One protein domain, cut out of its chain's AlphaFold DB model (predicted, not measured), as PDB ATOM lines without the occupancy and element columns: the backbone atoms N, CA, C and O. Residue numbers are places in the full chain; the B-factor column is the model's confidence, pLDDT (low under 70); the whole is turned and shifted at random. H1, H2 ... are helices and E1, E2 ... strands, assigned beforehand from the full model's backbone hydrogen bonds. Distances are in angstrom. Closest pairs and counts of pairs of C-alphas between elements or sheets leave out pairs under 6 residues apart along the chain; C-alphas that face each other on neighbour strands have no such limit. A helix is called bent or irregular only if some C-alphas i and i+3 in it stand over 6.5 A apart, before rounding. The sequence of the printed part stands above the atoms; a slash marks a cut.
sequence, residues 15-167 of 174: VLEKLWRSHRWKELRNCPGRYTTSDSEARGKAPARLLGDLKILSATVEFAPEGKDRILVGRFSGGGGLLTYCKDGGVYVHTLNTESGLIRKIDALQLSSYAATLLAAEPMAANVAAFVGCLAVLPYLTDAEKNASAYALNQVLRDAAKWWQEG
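AT A GLANCE: This is residues 15 to 167 of the 174 residues of the protein "Hypothetical protein" of Symbiodinium sp. CCMP2456 (UniProt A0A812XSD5). A twisted sheet of five strands is covered on one face by H4 and H5, and a long helical hairpin, H6 and H7, packs on those helices on their side away from the sheet. The short helices H1 and H3 are over the opposite face. The printed part has 153 residues, with seven named helices and five named strands in the order H1 E1 H2 H3 E2 E3 E4 E5 H4 H5 H6 H7; the class is mixed. The sheet's order is E1 E5 E4 E3 E2, all antiparallel. The whole is compact, with a radius of gyration of the C-alphas of 15.2 A and spans of 51 by 34 by 26 A.

HOW THE PARTS SIT: E2, residues 57 to 63, E3, 70 to 76, E4, 81 to 87, and E5, 91 to 97, form a meander, each strand the antiparallel neighbour of the one before. N 73 and O 61 are 2.8 A apart, N 82 and O 74 2.8 A, and N 95 and O 83 2.8 A, each within hydrogen-bond range. Edge strand E1, residues 34 to 36, pairs with E5 through N 35 and O 96, 2.8 A; residues 26 to 27 pair antiparallel with 35 to 36. H4, residues 99 to 108, is on the sheet at a height of 9.1 A, along the strands. H5, residues 112 to 119, is on the same face, over E2; the closest C-alphas are Ala 59 and Leu 118, 5.2 A. H6, residues 125 to 140, is the hub: it touches H4 at Ile 103 and Leu 135, 6.5 A between C-alphas, at a steep tilt of 39 degrees, and only just touches H5, with 3 pairs of C-alphas within 8 A. H7, residues 143 to 165, forms a helical hairpin with H6, the C-alphas of Ala 126 and Ala 161 being closest at 4.8 A, and touches H4 with residues 146 to 154 alone, closest at the C-alphas of Ser 100 and Tyr 151, 5.1 A. On the opposite face from H4 are H1, residues 15 to 22, at a height of 9.4 A, and H3, residues 47 to 51, over E4. H2, residues 40 to 43, only grazes the sheet. Every O i to N i+4 pair is within hydrogen-bond range in H1, H3 and H4; H5 has 2 of 4, H6 10 of 12, H7 17 of 19, and H2 is too short for such a pair.

IN THESE COORDINATES: H1 begins at C-alpha 15 (353.455, 349.411, 178.011). E3 is 19.8 A long, E4 and E5 19.3 A each, E2 15.9 A, H4 14.3 A and H6 24.1 A. H7, 31.8 A, has a kink of 49 degrees near residue 150 and ends at C-alpha 165 (355.888, 371.066, 186.010). H5 and H7 are irregular, with C-alphas 113 and 116 7.3 A apart and 148 and 151 7.6 A; H6 is only just so, with 136 and 139 6.8 A apart.

THE WHOLE: The two C-alphas farthest apart, Gly 89 and Gly 167, are 53.2 A from each other. The printed part has no cut. The link from H1 to E1, 11 residues, is long. Mean pLDDT of the printed part is 90.2; residues 55 to 59, 121, 123 and 167 are under 70.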
ATOM      1  N   VAL A  15     354.317 350.027 179.006       90.81
ATOM      2  CA  VAL A  15     353.455 349.411 178.011       90.81
ATOM      3  C   VAL A  15     354.239 348.936 176.784       90.81
ATOM      4  O   VAL A  15     354.153 347.767 176.409       90.81
ATOM      5  N   LEU A  16     355.036 349.837 176.202       94.06
ATOM      6  CA  LEU A  16     355.897 349.543 175.063       94.06
ATOM      7  C   LEU A  16     356.886 348.422 175.411       94.06
ATOM      8  O   LEU A  16     357.050 347.478 174.644       94.06
ATOM      9  N   GLU A  17     357.474 348.492 176.608       95.38
ATOM     10  CA  GLU A  17     358.406 347.486 177.130       95.38
ATOM     11  C   GLU A  17     357.765 346.098 177.280       95.38
ATOM     12  O   GLU A  17     358.379 345.089 176.938       95.38
ATOM     13  N   LYS A  18     356.516 346.019 177.759       93.75
ATOM     14  CA  LYS A  18     355.795 344.739 177.859       93.75
ATOM     15  C   LYS A  18     355.604 344.103 176.484       93.75
ATOM     16  O   LYS A  18     355.914 342.925 176.316       93.75
ATOM     17  N   LEU A  19     355.145 344.883 175.502       93.44
ATOM     18  CA  LEU A  19     354.939 344.379 174.144       93.44
ATOM     19  C   LEU A  19     356.269 343.996 173.473       93.44
ATOM     20  O   LEU A  19     356.352 342.960 172.809       93.44
ATOM     21  N   TRP A  20     357.326 344.776 173.712       95.06
ATOM     22  CA  TRP A  20     358.690 344.456 173.286       95.06
ATOM     23  C   TRP A  20     359.148 343.080 173.782       95.06
ATOM     24  O   TRP A  20     359.655 342.284 173.002       95.06
ATOM     25  N   ARG A  21     358.925 342.759 175.060       94.19
ATOM     26  CA  ARG A  21     359.349 341.474 175.646       94.19
ATOM     27  C   ARG A  21     358.525 340.276 175.180       94.19
ATOM     28  O   ARG A  21     359.019 339.155 175.222       94.19
ATOM     29  N   SER A  22     357.278 340.499 174.772       91.25
ATOM     30  CA  SER A  22     356.347 339.420 174.410       91.25
ATOM     31  C   SER A  22     356.554 338.831 173.011       91.25
ATOM     32  O   SER A  22     356.118 337.713 172.760       91.25
ATOM     33  N   HIS A  23     357.233 339.545 172.109       91.50
ATOM     34  CA  HIS A  23     357.443 339.104 170.729       91.50
ATOM     35  C   HIS A  23     358.866 339.391 170.263       91.50
ATOM     36  O   HIS A  23     359.581 340.220 170.820       91.50
ATOM     37  N   ARG A  24     359.281 338.724 169.184       93.25
ATOM     38  CA  ARG A  24     360.550 339.045 168.528       93.25
ATOM     39  C   ARG A  24     360.378 340.271 167.646       93.25
ATOM     40  O   ARG A  24     359.695 340.215 166.622       93.25
ATOM     41  N   TRP A  25     361.048 341.348 168.026       96.75
ATOM     42  CA  TRP A  25     361.082 342.596 167.281       96.75
ATOM     43  C   TRP A  25     362.462 342.813 166.672       96.75
ATOM     44  O   TRP A  25     363.489 342.551 167.297       96.75
ATOM     45  N   LYS A  26     362.488 343.304 165.437       96.69
ATOM     46  CA  LYS A  26     363.709 343.679 164.730       96.69
ATOM     47  C   LYS A  26     363.583 345.106 164.240       96.69
ATOM     48  O   LYS A  26     362.605 345.450 163.581       96.69
ATOM     49  N   GLU A  27     364.594 345.911 164.528       97.75
ATOM     50  CA  GLU A  27     364.633 347.287 164.055       97.75
ATOM     51  C   GLU A  27     364.681 347.332 162.525       97.75
ATOM     52  O   GLU A  27     365.409 346.575 161.870       97.75
ATOM     53  N   LEU A  28     363.881 348.219 161.948       96.69
ATOM     54  CA  LEU A  28     363.880 348.485 160.523       96.69
ATOM     55  C   LEU A  28     365.157 349.248 160.143       96.69
ATOM     56  O   LEU A  28     365.560 350.211 160.796       96.69
ATOM     57  N   ARG A  29     365.786 348.846 159.034       94.88
ATOM     58  CA  ARG A  29     366.990 349.515 158.522       94.88
ATOM     59  C   ARG A  29     366.690 350.987 158.219       94.88
ATOM     60  O   ARG A  29     365.680 351.287 157.587       94.88
ATOM     61  N   ASN A  30     367.580 351.889 158.642       93.50
ATOM     62  CA  ASN A  30     367.470 353.346 158.450       93.50
ATOM     63  C   ASN A  30     366.176 353.957 159.022       93.50
ATOM     64  O   ASN A  30     365.692 354.988 158.557       93.50
ATOM     65  N   CYS A  31     365.585 353.294 160.011       95.75
ATOM     66  CA  CYS A  31     364.293 353.640 160.582       95.75
ATOM     67  C   CYS A  31     364.381 353.589 162.119       95.75
ATOM     68  O   CYS A  31     363.660 352.795 162.721       95.75
ATOM     69  N   PRO A  32     365.237 354.421 162.745       97.44
ATOM     70  CA  PRO A  32     365.610 354.302 164.153       97.44
ATOM     71  C   PRO A  32     364.403 354.278 165.098       97.44
ATOM     72  O   PRO A  32     363.485 355.090 164.966       97.44
ATOM     73  N   GLY A  33     364.370 353.330 166.025       97.62
ATOM     74  CA  GLY A  33     363.286 353.192 166.993       97.62
ATOM     75  C   GLY A  33     361.965 352.677 166.405       97.62
ATOM     76  O   GLY A  33     360.933 352.782 167.072       97.62
ATOM     77  N   ARG A  34     361.971 352.137 165.174       98.06
ATOM     78  CA  ARG A  34     360.828 351.450 164.545       98.06
ATOM     79  C   ARG A  34     361.172 349.990 164.312       98.06
ATOM     80  O   ARG A  34     362.128 349.675 163.608       98.06
ATOM     81  N   TYR A  35     360.356 349.098 164.845       98.25
ATOM     82  CA  TYR A  35     360.646 347.675 164.893       98.25
ATOM     83  C   TYR A  35     359.508 346.873 164.292       98.25
ATOM     84  O   TYR A  35     358.347 347.103 164.602       98.25
ATOM     85  N   THR A  36     359.826 345.902 163.448       96.88
ATOM     86  CA  THR A  36     358.845 344.987 162.865       96.88
ATOM     87  C   THR A  36     358.992 343.595 163.458       96.88
ATOM     88  O   THR A  36     360.027 343.259 164.037       96.88
ATOM     89  N   THR A  37     357.963 342.775 163.298       95.12
ATOM     90  CA  THR A  37     358.001 341.366 163.670       95.12
ATOM     91  C   THR A  37     357.665 340.493 162.467       95.12
ATOM     92  O   THR A  37     356.748 340.781 161.696       95.12
ATOM     93  N   SER A  38     358.441 339.424 162.287       90.44
ATOM     94  CA  SER A  38     358.170 338.373 161.302       90.44
ATOM     95  C   SER A  38     357.423 337.182 161.906       90.44
ATOM     96  O   SER A  38     357.193 336.207 161.199       90.44
ATOM     97  N   ASP A  39     357.076 337.251 163.193       90.56
ATOM     98  CA  ASP A  39     356.318 336.234 163.917       90.56
ATOM     99  C   ASP A  39     354.945 336.019 163.256       90.56
ATOM    100  O   ASP A  39     354.141 336.949 163.139       90.56
ATOM    101  N   SER A  40     354.692 334.799 162.777       89.19
ATOM    102  CA  SER A  40     353.449 334.452 162.084       89.19
ATOM    103  C   SER A  40     352.234 334.515 163.003       89.19
ATOM    104  O   SER A  40     351.159 334.892 162.542       89.19
ATOM    105  N   GLU A  41     352.398 334.202 164.290       90.06
ATOM    106  CA  GLU A  41     351.320 334.307 165.269       90.06
ATOM    107  C   GLU A  41     350.936 335.772 165.474       90.06
ATOM    108  O   GLU A  41     349.754 336.118 165.419       90.06
ATOM    109  N   ALA A  42     351.930 336.649 165.645       91.56
ATOM    110  CA  ALA A  42     351.686 338.081 165.776       91.56
ATOM    111  C   ALA A  42     350.989 338.639 164.528       91.56
ATOM    112  O   ALA A  42     349.979 339.326 164.638       91.56
ATOM    113  N   ARG A  43     351.471 338.284 163.331       93.19
ATOM    114  CA  ARG A  43     350.917 338.757 162.049       93.19
ATOM    115  C   ARG A  43     349.508 338.243 161.740       93.19
ATOM    116  O   ARG A  43     348.847 338.817 160.880       93.19
ATOM    117  N   GLY A  44     349.050 337.185 162.409       93.31
ATOM    118  CA  GLY A  44     347.672 336.694 162.319       93.31
ATOM    119  C   GLY A  44     346.696 337.404 163.265       93.31
ATOM    120  O   GLY A  44     345.500 337.118 163.236       93.31
ATOM    121  N   LYS A  45     347.173 338.316 164.123       92.94
ATOM    122  CA  LYS A  45     346.355 338.981 165.141       92.94
ATOM    123  C   LYS A  45     346.111 340.443 164.784       92.94
ATOM    124  O   LYS A  45     347.034 341.224 164.598       92.94
ATOM    125  N   ALA A  46     344.845 340.852 164.799       90.94
ATOM    126  CA  ALA A  46     344.503 342.272 164.786       90.94
ATOM    127  C   ALA A  46     345.128 342.984 166.006       90.94
ATOM    128  O   ALA A  46     345.299 342.342 167.047       90.94
ATOM    129  N   PRO A  47     345.385 344.307 165.954       89.56
ATOM    130  CA  PRO A  47     346.030 345.039 167.050       89.56
ATOM    131  C   PRO A  47     345.414 344.787 168.429       89.56
ATOM    132  O   PRO A  47     346.137 344.490 169.371       89.56
ATOM    133  N   ALA A  48     344.082 344.804 168.544       87.44
ATOM    134  CA  ALA A  48     343.397 344.535 169.810       87.44
ATOM    135  C   ALA A  48     343.692 343.128 170.370       87.44
ATOM    136  O   ALA A  48     343.816 342.950 171.578       87.44
ATOM    137  N   ARG A  49     343.843 342.121 169.499       89.94
ATOM    138  CA  ARG A  49     344.174 340.740 169.889       89.94
ATOM    139  C   ARG A  49     345.659 340.550 170.171       89.94
ATOM    140  O   ARG A  49     345.991 339.757 171.042       89.94
ATOM    141  N   LEU A  50     346.530 341.256 169.445       90.44
ATOM    142  CA  LEU A  50     347.971 341.252 169.702       90.44
ATOM    143  C   LEU A  50     348.282 341.882 171.062       90.44
ATOM    144  O   LEU A  50     349.112 341.375 171.805       90.44
ATOM    145  N   LEU A  51     347.595 342.979 171.386       87.81
ATOM    146  CA  LEU A  51     347.728 343.652 172.671       87.81
ATOM    147  C   LEU A  51     347.104 342.816 173.802       87.81
ATOM    148  O   LEU A  51     347.685 342.715 174.879       87.81
ATOM    149  N   GLY A  52     345.967 342.155 173.576       84.62
ATOM    150  CA  GLY A  52     345.317 341.346 174.611       84.62
ATOM    151  C   GLY A  52     344.902 342.206 175.811       84.62
ATOM    152  O   GLY A  52     344.276 343.249 175.636       84.62
ATOM    153  N   ASP A  53     345.288 341.803 177.025       70.31
ATOM    154  CA  ASP A  53     344.972 342.521 178.276       70.31
ATOM    155  C   ASP A  53     345.801 343.787 178.493       70.31
ATOM    156  O   ASP A  53     345.619 344.522 179.471       70.31
ATOM    157  N   LEU A  54     346.720 344.065 177.573       70.56
ATOM    158  CA  LEU A  54     347.330 345.364 177.450       70.56
ATOM    159  C   LEU A  54     346.204 346.364 177.093       70.56
ATOM    160  O   LEU A  54     345.934 346.635 175.924       70.56
ATOM    161  N   LYS A  55     345.508 346.900 178.110       60.25
ATOM    162  CA  LYS A  55     344.502 347.982 178.023       60.25
ATOM    163  C   LYS A  55     345.189 349.307 177.681       60.25
ATOM    164  O   LYS A  55     345.293 350.202 178.512       60.25
ATOM    165  N   ILE A  56     345.790 349.357 176.498       57.41
ATOM    166  CA  ILE A  56     347.031 350.107 176.286       57.41
ATOM    167  C   ILE A  56     346.934 351.194 175.220       57.41
ATOM    168  O   ILE A  56     347.830 352.029 175.119       57.41
ATOM    169  N   LEU A  57     345.842 351.232 174.463       58.94
ATOM    170  CA  LEU A  57     345.624 352.293 173.491       58.94
ATOM    171  C   LEU A  57     345.010 353.489 174.202       58.94
ATOM    172  O   LEU A  57     343.833 353.458 174.556       58.94
ATOM    173  N   SER A  58     345.817 354.535 174.378       58.16
ATOM    174  CA  SER A  58     345.317 355.839 174.808       58.16
ATOM    175  C   SER A  58     344.255 356.331 173.815       58.16
ATOM    176  O   SER A  58     343.224 356.873 174.198       58.16
ATOM    177  N   ALA A  59     344.495 356.061 172.529       69.12
ATOM    178  CA  ALA A  59     343.530 356.144 171.446       69.12
ATOM    179  C   ALA A  59     344.047 355.380 170.218       69.12
ATOM    180  O   ALA A  59     345.241 355.082 170.111       69.12
ATOM    181  N   THR A  60     343.143 355.095 169.280       83.69
ATOM    182  CA  THR A  60     343.481 354.543 167.962       83.69
ATOM    183  C   THR A  60     342.952 355.459 166.877       83.69
ATOM    184  O   THR A  60     341.823 355.934 166.961       83.69
ATOM    185  N   VAL A  61     343.763 355.674 165.852       88.94
ATOM    186  CA  VAL A  61     343.371 356.344 164.617       88.94
ATOM    187  C   VAL A  61     343.369 355.306 163.511       88.94
ATOM    188  O   VAL A  61     344.333 354.556 163.351       88.94
ATOM    189  N   GLU A  62     342.282 355.270 162.754       90.69
ATOM    190  CA  GLU A  62     342.176 354.490 161.531       90.69
ATOM    191  C   GLU A  62     342.297 355.432 160.337       90.69
ATOM    192  O   GLU A  62     341.646 356.474 160.283       90.69
ATOM    193  N   PHE A  63     343.160 355.075 159.394       88.88
ATOM    194  CA  PHE A  63     343.390 355.836 158.175       88.88
ATOM    195  C   PHE A  63     343.500 354.877 156.992       88.88
ATOM    196  O   PHE A  63     344.278 353.924 157.031       88.88
ATOM    197  N   ALA A  64     342.731 355.126 155.938       90.94
ATOM    198  CA  ALA A  64     342.746 354.343 154.708       90.94
ATOM    199  C   ALA A  64     343.152 355.256 153.540       90.94
ATOM    200  O   ALA A  64     342.296 355.941 152.981       90.94
ATOM    201  N   PRO A  65     344.452 355.322 153.195       86.38
ATOM    202  CA  PRO A  65     344.887 356.051 152.014       86.38
ATOM    203  C   PRO A  65     344.336 355.391 150.743       86.38
ATOM    204  O   PRO A  65     344.267 354.165 150.650       86.38
ATOM    205  N   GLU A  66     343.968 356.201 149.751       88.50
ATOM    206  CA  GLU A  66     343.417 355.710 148.487       88.50
ATOM    207  C   GLU A  66     344.383 354.729 147.798       88.50
ATOM    208  O   GLU A  66     345.580 354.993 147.655       88.50
ATOM    209  N   GLY A  67     343.865 353.560 147.407       87.00
ATOM    210  CA  GLY A  67     344.647 352.510 146.750       87.00
ATOM    211  C   GLY A  67     345.738 351.869 147.621       87.00
ATOM    212  O   GLY A  67     346.679 351.280 147.080       87.00
ATOM    213  N   LYS A  68     345.667 351.999 148.953       89.81
ATOM    214  CA  LYS A  68     346.637 351.441 149.910       89.81
ATOM    215  C   LYS A  68     345.949 350.658 151.029       89.81
ATOM    216  O   LYS A  68     344.773 350.856 151.317       89.81
ATOM    217  N   ASP A  69     346.730 349.806 151.695       91.88
ATOM    218  CA  ASP A  69     346.294 349.080 152.888       91.88
ATOM    219  C   ASP A  69     345.818 350.052 153.976       91.88
ATOM    220  O   ASP A  69     346.480 351.058 154.268       91.88
ATOM    221  N   ARG A  70     344.717 349.701 154.645       93.75
ATOM    222  CA  ARG A  70     344.260 350.405 155.845       93.75
ATOM    223  C   ARG A  70     345.341 350.379 156.925       93.75
ATOM    224  O   ARG A  70     345.941 349.340 157.198       93.75
ATOM    225  N   ILE A  71     345.509 351.497 157.621       93.75
ATOM    226  CA  ILE A  71     346.470 351.676 158.704       93.75
ATOM    227  C   ILE A  71     345.730 351.946 160.013       93.75
ATOM    228  O   ILE A  71     344.892 352.841 160.094       93.75
ATOM    229  N   LEU A  72     346.083 351.194 161.052       93.62
ATOM    230  CA  LEU A  72     345.703 351.472 162.432       93.62
ATOM    231  C   LEU A  72     346.920 352.013 163.177       93.62
ATOM    232  O   LEU A  72     347.971 351.368 163.198       93.62
ATOM    233  N   VAL A  73     346.783 353.184 163.790       93.06
ATOM    234  CA  VAL A  73     347.827 353.825 164.594       93.06
ATOM    235  C   VAL A  73     347.333 353.937 166.023       93.06
ATOM    236  O   VAL A  73     346.366 354.638 166.299       93.06
ATOM    237  N   GLY A  74     347.999 353.236 166.931       90.81
ATOM    238  CA  GLY A  74     347.707 353.261 168.352       90.81
ATOM    239  C   GLY A  74     348.877 353.836 169.131       90.81
ATOM    240  O   GLY A  74     349.997 353.341 168.993       90.81
ATOM    241  N   ARG A  75     348.633 354.851 169.960       91.56
ATOM    242  CA  ARG A  75     349.648 355.385 170.879       91.56
ATOM    243  C   ARG A  75     349.431 354.834 172.287       91.56
ATOM    244  O   ARG A  75     348.295 354.619 172.712       91.56
ATOM    245  N   PHE A  76     350.533 354.567 172.976       90.06
ATOM    246  CA  PHE A  76     350.557 353.945 174.291       90.06
ATOM    247  C   PHE A  76     350.721 354.967 175.411       90.06
ATOM    248  O   PHE A  76     351.497 355.914 175.273       90.06
ATOM    249  N   SER A  77     350.091 354.703 176.562       85.38
ATOM    250  CA  SER A  77     350.295 355.510 177.769       85.38
ATOM    251  C   SER A  77     351.776 355.544 178.159       85.38
ATOM    252  O   SER A  77     352.405 354.487 178.329       85.38
ATOM    253  N   GLY A  78     352.336 356.739 178.339       86.56
ATOM    254  CA  GLY A  78     353.762 356.912 178.654       86.56
ATOM    255  C   GLY A  78     354.690 356.935 177.431       86.56
ATOM    256  O   GLY A  78     355.900 357.127 177.587       86.56
ATOM    257  N   GLY A  79     354.137 356.786 176.227       90.75
ATOM    258  CA  GLY A  79     354.823 356.969 174.952       90.75
ATOM    259  C   GLY A  79     355.147 355.680 174.198       90.75
ATOM    260  O   GLY A  79     355.168 354.574 174.752       90.75
ATOM    261  N   GLY A  80     355.448 355.865 172.919       93.69
ATOM    262  CA  GLY A  80     355.547 354.822 171.914       93.69
ATOM    263  C   GLY A  80     354.181 354.399 171.399       93.69
ATOM    264  O   GLY A  80     353.138 354.938 171.773       93.69
ATOM    265  N   GLY A  81     354.172 353.407 170.522       93.94
ATOM    266  CA  GLY A  81     352.924 352.917 169.965       93.94
ATOM    267  C   GLY A  81     353.085 351.791 168.969       93.94
ATOM    268  O   GLY A  81     354.189 351.361 168.629       93.94
ATOM    269  N   LEU A  82     351.944 351.340 168.472       95.00
ATOM    270  CA  LEU A  82     351.838 350.310 167.459       95.00
ATOM    271  C   LEU A  82     351.209 350.907 166.206       95.00
ATOM    272  O   LEU A  82     350.108 351.451 166.250       95.00
ATOM    273  N   LEU A  83     351.886 350.751 165.075       95.00
ATOM    274  CA  LEU A  83     351.312 351.009 163.763       95.00
ATOM    275  C   LEU A  83     351.095 349.679 163.057       95.00
ATOM    276  O   LEU A  83     351.998 348.847 163.015       95.00
ATOM    277  N   THR A  84     349.905 349.466 162.508       95.12
ATOM    278  CA  THR A  84     349.543 348.211 161.853       95.12
ATOM    279  C   THR A  84     348.940 348.466 160.487       95.12
ATOM    280  O   THR A  84     347.894 349.100 160.387       95.12
ATOM    281  N   TYR A  85     349.567 347.919 159.449       94.81
ATOM    282  CA  TYR A  85     348.945 347.805 158.132       94.81
ATOM    283  C   TYR A  85     348.052 346.563 158.111       94.81
ATOM    284  O   TYR A  85     348.499 345.471 158.475       94.81
ATOM    285  N   CYS A  86     346.800 346.740 157.708       94.25
ATOM    286  CA  CYS A  86     345.800 345.689 157.576       94.25
ATOM    287  C   CYS A  86     345.735 345.273 156.110       94.25
ATOM    288  O   CYS A  86     345.220 346.030 155.290       94.25
ATOM    289  N   LYS A  87     346.261 344.091 155.798       92.50
ATOM    290  CA  LYS A  87     346.234 343.542 154.445       92.50
ATOM    291  C   LYS A  87     344.981 342.716 154.219       92.50
ATOM    292  O   LYS A  87     344.406 342.158 155.161       92.50
ATOM    293  N   ASP A  88     344.631 342.566 152.951       86.12
ATOM    294  CA  ASP A  88     343.618 341.611 152.525       86.12
ATOM    295  C   ASP A  88     343.985 340.187 152.969       86.12
ATOM    296  O   ASP A  88     345.159 339.817 153.081       86.12
ATOM    297  N   GLY A  89     342.966 339.383 153.280       84.12
ATOM    298  CA  GLY A  89     343.152 338.016 153.781       84.12
ATOM    299  C   GLY A  89     343.498 337.911 155.272       84.12
ATOM    300  O   GLY A  89     343.896 336.841 155.723       84.12
ATOM    301  N   GLY A  90     343.344 338.991 156.047       87.19
ATOM    302  CA  GLY A  90     343.488 338.953 157.510       87.19
ATOM    303  C   GLY A  90     344.936 338.925 158.003       87.19
ATOM    304  O   GLY A  90     345.199 338.491 159.123       87.19
ATOM    305  N   VAL A  91     345.879 339.383 157.175       93.31
ATOM    306  CA  VAL A  91     347.295 339.499 157.541       93.31
ATOM    307  C   VAL A  91     347.591 340.909 158.036       93.31
ATOM    308  O   VAL A  91     347.284 341.901 157.375       93.31
ATOM    309  N   TYR A  92     348.275 341.004 159.168       95.38
ATOM    310  CA  TYR A  92     348.674 342.266 159.772       95.38
ATOM    311  C   TYR A  92     350.190 342.452 159.690       95.38
ATOM    312  O   TYR A  92     350.974 341.518 159.881       95.38
ATOM    313  N   VAL A  93     350.624 343.675 159.381       95.50
ATOM    314  CA  VAL A  93     352.037 344.069 159.461       95.50
ATOM    315  C   VAL A  93     352.189 345.089 160.572       95.50
ATOM    316  O   VAL A  93     351.886 346.270 160.397       95.50
ATOM    317  N   HIS A  94     352.666 344.609 161.715       96.06
ATOM    318  CA  HIS A  94     352.892 345.418 162.901       96.06
ATOM    319  C   HIS A  94     354.273 346.065 162.882       96.06
ATOM    320  O   HIS A  94     355.291 345.428 162.596       96.06
ATOM    321  N   THR A  95     354.293 347.340 163.243       96.94
ATOM    322  CA  THR A  95     355.496 348.088 163.576       96.94
ATOM    323  C   THR A  95     355.337 348.636 164.987       96.94
ATOM    324  O   THR A  95     354.470 349.475 165.233       96.94
ATOM    325  N   LEU A  96     356.159 348.150 165.906       97.31
ATOM    326  CA  LEU A  96     356.323 348.699 167.241       97.31
ATOM    327  C   LEU A  96     357.233 349.924 167.155       97.31
ATOM    328  O   LEU A  96     358.290 349.867 166.531       97.31
ATOM    329  N   ASN A  97     356.832 351.036 167.750       97.81
ATOM    330  CA  ASN A  97     357.567 352.287 167.666       97.81
ATOM    331  C   ASN A  97     357.857 352.808 169.071       97.81
ATOM    332  O   ASN A  97     356.963 352.871 169.914       97.81
ATOM    333  N   THR A  98     359.095 353.242 169.278       97.81
ATOM    334  CA  THR A  98     359.426 354.239 170.306       97.81
ATOM    335  C   THR A  98     358.613 355.516 170.096       97.81
ATOM    336  O   THR A  98     358.012 355.710 169.034       97.81
ATOM    337  N   GLU A  99     358.573 356.398 171.091       96.12
ATOM    338  CA  GLU A  99     357.851 357.667 170.971       96.12
ATOM    339  C   GLU A  99     358.400 358.499 169.805       96.12
ATOM    340  O   GLU A  99     357.640 358.868 168.906       96.12
ATOM    341  N   SER A 100     359.718 358.709 169.738       97.50
ATOM    342  CA  SER A 100     360.325 359.449 168.626       97.50
ATOM    343  C   SER A 100     360.118 358.763 167.267       97.50
ATOM    344  O   SER A 100     359.837 359.426 166.263       97.50
ATOM    345  N   GLY A 101     360.190 357.428 167.216       97.88
ATOM    346  CA  GLY A 101     359.908 356.649 166.010       97.88
ATOM    347  C   GLY A 101     358.464 356.805 165.524       97.88
ATOM    348  O   GLY A 101     358.229 356.926 164.315       97.88
ATOM    349  N   LEU A 102     357.508 356.848 166.457       96.50
ATOM    350  CA  LEU A 102     356.089 357.037 166.174       96.50
ATOM    351  C   LEU A 102     355.819 358.446 165.645       96.50
ATOM    352  O   LEU A 102     355.190 358.576 164.597       96.50
ATOM    353  N   ILE A 103     356.333 359.481 166.316       96.38
ATOM    354  CA  ILE A 103     356.178 360.888 165.912       96.38
ATOM    355  C   ILE A 103     356.661 361.080 164.468       96.38
ATOM    356  O   ILE A 103     355.917 361.589 163.631       96.38
ATOM    357  N   ARG A 104     357.859 360.585 164.125       97.19
ATOM    358  CA  ARG A 104     358.374 360.665 162.744       97.19
ATOM    359  C   ARG A 104     357.502 359.926 161.739       97.19
ATOM    360  O   ARG A 104     357.425 360.316 160.578       97.19
ATOM    361  N   LYS A 105     356.884 358.814 162.144       95.62
ATOM    362  CA  LYS A 105     356.001 358.059 161.253       95.62
ATOM    363  C   LYS A 105     354.660 358.766 161.051       95.62
ATOM    364  O   LYS A 105     354.136 358.698 159.946       95.62
ATOM    365  N   ILE A 106     354.140 359.441 162.071       94.94
ATOM    366  CA  ILE A 106     352.937 360.281 161.987       94.94
ATOM    367  C   ILE A 106     353.179 361.459 161.048       94.94
ATOM    368  O   ILE A 106     352.379 361.665 160.141       94.94
ATOM    369  N   ASP A 107     354.306 362.154 161.210       95.31
ATOM    370  CA  ASP A 107     354.742 363.227 160.311       95.31
ATOM    371  C   ASP A 107     354.842 362.735 158.855       95.31
ATOM    372  O   ASP A 107     354.192 363.277 157.964       95.31
ATOM    373  N   ALA A 108     355.543 361.622 158.617       93.75
ATOM    374  CA  ALA A 108     355.693 361.048 157.277       93.75
ATOM    375  C   ALA A 108     354.370 360.573 156.642       93.75
ATOM    376  O   ALA A 108     354.277 360.464 155.422       93.75
ATOM    377  N   LEU A 109     353.363 360.240 157.456       92.75
ATOM    378  CA  LEU A 109     352.019 359.886 156.994       92.75
ATOM    379  C   LEU A 109     351.071 361.096 156.941       92.75
ATOM    380  O   LEU A 109     349.908 360.916 156.593       92.75
ATOM    381  N   GLN A 110     351.546 362.295 157.290       92.62
ATOM    382  CA  GLN A 110     350.751 363.523 157.379       92.62
ATOM    383  C   GLN A 110     349.542 363.390 158.322       92.62
ATOM    384  O   GLN A 110     348.473 363.948 158.090       92.62
ATOM    385  N   LEU A 111     349.720 362.653 159.422       91.56
ATOM    386  CA  LEU A 111     348.674 362.388 160.414       91.56
ATOM    387  C   LEU A 111     348.715 363.358 161.606       91.56
ATOM    388  O   LEU A 111     348.108 363.086 162.640       91.56
ATOM    389  N   SER A 112     349.411 364.491 161.490       90.50
ATOM    390  CA  SER A 112     349.572 365.462 162.583       90.50
ATOM    391  C   SER A 112     348.240 366.043 163.078       90.50
ATOM    392  O   SER A 112     348.110 366.340 164.262       90.50
ATOM    393  N   SER A 113     347.215 366.131 162.221       89.56
ATOM    394  CA  SER A 113     345.856 366.541 162.617       89.56
ATOM    395  C   SER A 113     345.192 365.575 163.608       89.56
ATOM    396  O   SER A 113     344.313 365.977 164.365       89.56
ATOM    397  N   TYR A 114     345.650 364.322 163.666       89.69
ATOM    398  CA  TYR A 114     345.175 363.320 164.618       89.69
ATOM    399  C   TYR A 114     345.944 363.320 165.946       89.69
ATOM    400  O   TYR A 114     345.678 362.474 166.803       89.69
ATOM    401  N   ALA A 115     346.889 364.246 166.150       88.38
ATOM    402  CA  ALA A 115     347.692 364.304 167.371       88.38
ATOM    403  C   ALA A 115     346.821 364.408 168.631       88.38
ATOM    404  O   ALA A 115     347.052 363.667 169.583       88.38
ATOM    405  N   ALA A 116     345.780 365.248 168.616       86.50
ATOM    406  CA  ALA A 116     344.847 365.378 169.737       86.50
ATOM    407  C   ALA A 116     344.193 364.035 170.099       86.50
ATOM    408  O   ALA A 116     344.175 363.657 171.268       86.50
ATOM    409  N   THR A 117     343.741 363.271 169.099       88.38
ATOM    410  CA  THR A 117     343.190 361.927 169.306       88.38
ATOM    411  C   THR A 117     344.236 361.005 169.920       88.38
ATOM    412  O   THR A 117     343.984 360.412 170.960       88.38
ATOM    413  N   LEU A 118     345.437 360.924 169.342       86.81
ATOM    414  CA  LEU A 118     346.519 360.048 169.822       86.81
ATOM    415  C   LEU A 118     347.023 360.391 171.236       86.81
ATOM    416  O   LEU A 118     347.664 359.556 171.882       86.81
ATOM    417  N   LEU A 119     346.737 361.599 171.715       86.50
ATOM    418  CA  LEU A 119     347.099 362.096 173.041       86.50
ATOM    419  C   LEU A 119     345.926 362.082 174.034       86.50
ATOM    420  O   LEU A 119     346.142 362.371 175.208       86.50
ATOM    421  N   ALA A 120     344.710 361.725 173.604       77.44
ATOM    422  CA  ALA A 120     343.473 361.947 174.362       77.44
ATOM    423  C   ALA A 120     343.431 361.278 175.747       77.44
ATOM    424  O   ALA A 120     342.736 361.769 176.633       77.44
ATOM    425  N   ALA A 121     344.175 360.189 175.957       67.19
ATOM    426  CA  ALA A 121     344.259 359.517 177.254       67.19
ATOM    427  C   ALA A 121     345.659 359.578 177.888       67.19
ATOM    428  O   ALA A 121     346.019 358.699 178.671       67.19
ATOM    429  N   GLU A 122     346.469 360.592 177.560       75.56
ATOM    430  CA  GLU A 122     347.743 360.803 178.247       75.56
ATOM    431  C   GLU A 122     347.577 361.537 179.578       75.56
ATOM    432  O   GLU A 122     347.201 362.708 179.591       75.56
ATOM    433  N   PRO A 123     347.953 360.908 180.705       65.81
ATOM    434  CA  PRO A 123     347.870 361.551 182.012       65.81
ATOM    435  C   PRO A 123     349.023 362.534 182.269       65.81
ATOM    436  O   PRO A 123     348.953 363.328 183.202       65.81
ATOM    437  N   MET A 124     350.108 362.482 181.483       71.75
ATOM    438  CA  MET A 124     351.313 363.287 181.710       71.75
ATOM    439  C   MET A 124     351.457 364.395 180.668       71.75
ATOM    440  O   MET A 124     351.850 364.137 179.527       71.75
ATOM    441  N   ALA A 125     351.265 365.645 181.093       75.06
ATOM    442  CA  ALA A 125     351.419 366.812 180.225       75.06
ATOM    443  C   ALA A 125     352.838 366.949 179.629       75.06
ATOM    444  O   ALA A 125     352.988 367.501 178.545       75.06
ATOM    445  N   ALA A 126     353.875 366.380 180.264       81.81
ATOM    446  CA  ALA A 126     355.233 366.400 179.713       81.81
ATOM    447  C   ALA A 126     355.370 365.563 178.429       81.81
ATOM    448  O   ALA A 126     356.035 365.975 177.481       81.81
ATOM    449  N   ASN A 127     354.694 364.410 178.364       84.25
ATOM    450  CA  ASN A 127     354.689 363.576 177.161       84.25
ATOM    451  C   ASN A 127     353.898 364.246 176.034       84.25
ATOM    452  O   ASN A 127     354.309 364.187 174.880       84.25
ATOM    453  N   VAL A 128     352.789 364.906 176.381       86.00
ATOM    454  CA  VAL A 128     351.973 365.691 175.445       86.00
ATOM    455  C   VAL A 128     352.802 366.825 174.840       86.00
ATOM    456  O   VAL A 128     352.872 366.941 173.618       86.00
ATOM    457  N   ALA A 129     353.476 367.617 175.679       87.62
ATOM    458  CA  ALA A 129     354.300 368.739 175.235       87.62
ATOM    459  C   ALA A 129     355.438 368.290 174.306       87.62
ATOM    460  O   ALA A 129     355.615 368.873 173.238       87.62
ATOM    461  N   ALA A 130     356.160 367.223 174.667       92.25
ATOM    462  CA  ALA A 130     357.230 366.683 173.831       92.25
ATOM    463  C   ALA A 130     356.716 366.193 172.473       92.25
ATOM    464  O   ALA A 130     357.270 366.548 171.434       92.25
ATOM    465  N   PHE A 131     355.611 365.446 172.468       92.69
ATOM    466  CA  PHE A 131     355.013 364.925 171.245       92.69
ATOM    467  C   PHE A 131     354.572 366.042 170.291       92.69
ATOM    468  O   PHE A 131     354.909 366.018 169.106       92.69
ATOM    469  N   VAL A 132     353.850 367.040 170.810       92.31
ATOM    470  CA  VAL A 132     353.385 368.196 170.027       92.31
ATOM    471  C   VAL A 132     354.566 369.040 169.549       92.31
ATOM    472  O   VAL A 132     354.616 369.403 168.375       92.31
ATOM    473  N   GLY A 133     355.543 369.304 170.420       93.62
ATOM    474  CA  GLY A 133     356.737 370.071 170.077       93.62
ATOM    475  C   GLY A 133     357.556 369.409 168.970       93.62
ATOM    476  O   GLY A 133     357.938 370.073 168.008       93.62
ATOM    477  N   CYS A 134     357.755 368.090 169.026       95.69
ATOM    478  CA  CYS A 134     358.398 367.373 167.930       95.69
ATOM    479  C   CYS A 134     357.591 367.479 166.629       95.69
ATOM    480  O   CYS A 134     358.174 367.803 165.598       95.69
ATOM    481  N   LEU A 135     356.271 367.252 166.648       95.19
ATOM    482  CA  LEU A 135     355.441 367.367 165.437       95.19
ATOM    483  C   LEU A 135     355.431 368.777 164.833       95.19
ATOM    484  O   LEU A 135     355.217 368.908 163.631       95.19
ATOM    485  N   ALA A 136     355.682 369.815 165.630       94.56
ATOM    486  CA  ALA A 136     355.830 371.178 165.134       94.56
ATOM    487  C   ALA A 136     357.184 371.418 164.444       94.56
ATOM    488  O   ALA A 136     357.261 372.227 163.527       94.56
ATOM    489  N   VAL A 137     358.249 370.726 164.859       95.81
ATOM    490  CA  VAL A 137     359.614 370.938 164.341       95.81
ATOM    491  C   VAL A 137     359.940 370.023 163.163       95.81
ATOM    492  O   VAL A 137     360.546 370.468 162.191       95.81
ATOM    493  N   LEU A 138     359.550 368.746 163.230       95.50
ATOM    494  CA  LEU A 138     359.939 367.749 162.230       95.50
ATOM    495  C   LEU A 138     359.602 368.145 160.779       95.50
ATOM    496  O   LEU A 138     360.456 367.884 159.932       95.50
ATOM    497  N   PRO A 139     358.466 368.795 160.450       95.56
ATOM    498  CA  PRO A 139     358.166 369.196 159.071       95.56
ATOM    499  C   PRO A 139     359.237 370.073 158.405       95.56
ATOM    500  O   PRO A 139     359.321 370.099 157.180       95.56
ATOM    501  N   TYR A 140     360.069 370.760 159.194       96.50
ATOM    502  CA  TYR A 140     361.147 371.629 158.711       96.50
ATOM    503  C   TYR A 140     362.487 370.909 158.514       96.50
ATOM    504  O   TYR A 140     363.465 371.538 158.118       96.50
ATOM    505  N   LEU A 141     362.549 369.609 158.803       97.25
ATOM    506  CA  LEU A 141     363.761 368.802 158.725       97.25
ATOM    507  C   LEU A 141     363.707 367.827 157.545       97.25
ATOM    508  O   LEU A 141     362.653 367.295 157.184       97.25
ATOM    509  N   THR A 142     364.867 367.516 156.981       96.56
ATOM    510  CA  THR A 142     365.037 366.400 156.044       96.56
ATOM    511  C   THR A 142     364.884 365.054 156.756       96.56
ATOM    512  O   THR A 142     365.059 364.940 157.969       96.56
ATOM    513  N   ASP A 143     364.629 363.978 156.010       94.44
ATOM    514  CA  ASP A 143     364.524 362.633 156.596       94.44
ATOM    515  C   ASP A 143     365.796 362.192 157.336       94.44
ATOM    516  O   ASP A 143     365.719 361.506 158.361       94.44
ATOM    517  N   ALA A 144     366.968 362.602 156.843       95.75
ATOM    518  CA  ALA A 144     368.245 362.334 157.496       95.75
ATOM    519  C   ALA A 144     368.338 363.048 158.852       95.75
ATOM    520  O   ALA A 144     368.662 362.418 159.859       95.75
ATOM    521  N   GLU A 145     367.973 364.330 158.901       97.56
ATOM    522  CA  GLU A 145     367.952 365.117 160.137       97.56
ATOM    523  C   GLU A 145     366.912 364.585 161.122       97.56
ATOM    524  O   GLU A 145     367.225 364.414 162.300       97.56
ATOM    525  N   LYS A 146     365.708 364.227 160.660       97.12
ATOM    526  CA  LYS A 146     364.682 363.582 161.496       97.12
ATOM    527  C   LYS A 146     365.220 362.296 162.124       97.12
ATOM    528  O   LYS A 146     365.064 362.088 163.326       97.12
ATOM    529  N   ASN A 147     365.849 361.432 161.326       95.75
ATOM    530  CA  ASN A 147     366.441 360.177 161.799       95.75
ATOM    531  C   ASN A 147     367.537 360.405 162.850       95.75
ATOM    532  O   ASN A 147     367.630 359.620 163.791       95.75
ATOM    533  N   ALA A 148     368.345 361.454 162.691       96.12
ATOM    534  CA  ALA A 148     369.444 361.770 163.599       96.12
ATOM    535  C   ALA A 148     368.988 362.462 164.896       96.12
ATOM    536  O   ALA A 148     369.617 362.278 165.935       96.12
ATOM    537  N   SER A 149     367.908 363.250 164.852       96.94
ATOM    538  CA  SER A 149     367.565 364.190 165.930       96.94
ATOM    539  C   SER A 149     366.325 363.831 166.745       96.94
ATOM    540  O   SER A 149     366.258 364.211 167.912       96.94
ATOM    541  N   ALA A 150     365.345 363.104 166.194       97.50
ATOM    542  CA  ALA A 150     364.026 363.005 166.831       97.50
ATOM    543  C   ALA A 150     364.050 362.378 168.229       97.50
ATOM    544  O   ALA A 150     363.285 362.799 169.092       97.50
ATOM    545  N   TYR A 151     364.925 361.396 168.467       97.69
ATOM    546  CA  TYR A 151     365.099 360.818 169.799       97.69
ATOM    547  C   TYR A 151     365.600 361.871 170.795       97.69
ATOM    548  O   TYR A 151     364.959 362.098 171.819       97.69
ATOM    549  N   ALA A 152     366.698 362.562 170.470       97.38
ATOM    550  CA  ALA A 152     367.267 363.593 171.333       97.38
ATOM    551  C   ALA A 152     366.280 364.747 171.568       97.38
ATOM    552  O   ALA A 152     366.089 365.171 172.705       97.38
ATOM    553  N   LEU A 153     365.595 365.200 170.513       96.81
ATOM    554  CA  LEU A 153     364.584 366.251 170.601       96.81
ATOM    555  C   LEU A 153     363.427 365.849 171.527       96.81
ATOM    556  O   LEU A 153     363.037 366.633 172.389       96.81
ATOM    557  N   ASN A 154     362.911 364.623 171.388       96.44
ATOM    558  CA  ASN A 154     361.835 364.124 172.243       96.44
ATOM    559  C   ASN A 154     362.257 364.076 173.721       96.44
ATOM    560  O   ASN A 154     361.472 364.460 174.585       96.44
ATOM    561  N   GLN A 155     363.491 363.651 174.019       95.44
ATOM    562  CA  GLN A 155     363.990 363.617 175.399       95.44
ATOM    563  C   GLN A 155     364.153 365.020 175.986       95.44
ATOM    564  O   GLN A 155     363.622 365.290 177.060       95.44
ATOM    565  N   VAL A 156     364.800 365.937 175.258       95.44
ATOM    566  CA  VAL A 156     365.011 367.318 175.724       95.44
ATOM    567  C   VAL A 156     363.682 368.010 176.010       95.44
ATOM    568  O   VAL A 156     363.522 368.611 177.070       95.44
ATOM    569  N   LEU A 157     362.702 367.894 175.110       94.44
ATOM    570  CA  LEU A 157     361.389 368.504 175.320       94.44
ATOM    571  C   LEU A 157     360.634 367.864 176.489       94.44
ATOM    572  O   LEU A 157     359.967 368.564 177.251       94.44
ATOM    573  N   ARG A 158     360.745 366.542 176.656       92.06
ATOM    574  CA  ARG A 158     360.113 365.823 177.767       92.06
ATOM    575  C   ARG A 158     360.701 366.250 179.107       92.06
ATOM    576  O   ARG A 158     359.943 366.479 180.047       92.06
ATOM    577  N   ASP A 159     362.018 366.360 179.199       91.69
ATOM    578  CA  ASP A 159     362.697 366.742 180.435       91.69
ATOM    579  C   ASP A 159     362.497 368.223 180.757       91.69
ATOM    580  O   ASP A 159     362.182 368.549 181.900       91.69
ATOM    581  N   ALA A 160     362.525 369.106 179.753       90.19
ATOM    582  CA  ALA A 160     362.153 370.509 179.928       90.19
ATOM    583  C   ALA A 160     360.712 370.658 180.449       90.19
ATOM    584  O   ALA A 160     360.451 371.444 181.360       90.19
ATOM    585  N   ALA A 161     359.770 369.869 179.922       88.12
ATOM    586  CA  ALA A 161     358.379 369.918 180.359       88.12
ATOM    587  C   ALA A 161     358.170 369.372 181.784       88.12
ATOM    588  O   ALA A 161     357.344 369.912 182.519       88.12
ATOM    589  N   LYS A 162     358.916 368.337 182.200       87.94
ATOM    590  CA  LYS A 162     358.920 367.878 183.603       87.94
ATOM    591  C   LYS A 162     359.490 368.949 184.526       87.94
ATOM    592  O   LYS A 162     358.864 369.284 185.523       87.94
ATOM    593  N   TRP A 163     360.634 369.520 184.154       84.31
ATOM    594  CA  TRP A 163     361.301 370.555 184.936       84.31
ATOM    595  C   TRP A 163     360.400 371.779 185.153       84.31
ATOM    596  O   TRP A 163     360.332 372.309 186.261       84.31
ATOM    597  N   TRP A 164     359.628 372.164 184.129       81.44
ATOM    598  CA  TRP A 164     358.589 373.192 184.241       81.44
ATOM    599  C   TRP A 164     357.468 372.802 185.219       81.44
ATOM    600  O   TRP A 164     357.052 373.613 186.045       81.44
ATOM    601  N   GLN A 165     356.969 371.564 185.142       80.88
ATOM    602  CA  GLN A 165     355.888 371.066 186.010       80.88
ATOM    603  C   GLN A 165     356.287 370.979 187.480       80.88
ATOM    604  O   GLN A 165     355.450 371.201 188.352       80.88
ATOM    605  N   GLU A 166     357.551 370.679 187.752       83.31
ATOM    606  CA  GLU A 166     358.106 370.598 189.103       83.31
ATOM    607  C   GLU A 166     358.299 371.982 189.753       83.31
ATOM    608  O   GLU A 166     358.589 372.063 190.941       83.31
ATOM    609  N   GLY A 167     358.072 373.082 189.020       68.44
ATOM    610  CA  GLY A 167     358.092 374.441 189.573       68.44
ATOM    611  C   GLY A 167     359.490 375.038 189.763       68.44
ATOM    612  O   GLY A 167     359.609 376.122 190.331       68.44
TER     613      GLY A 167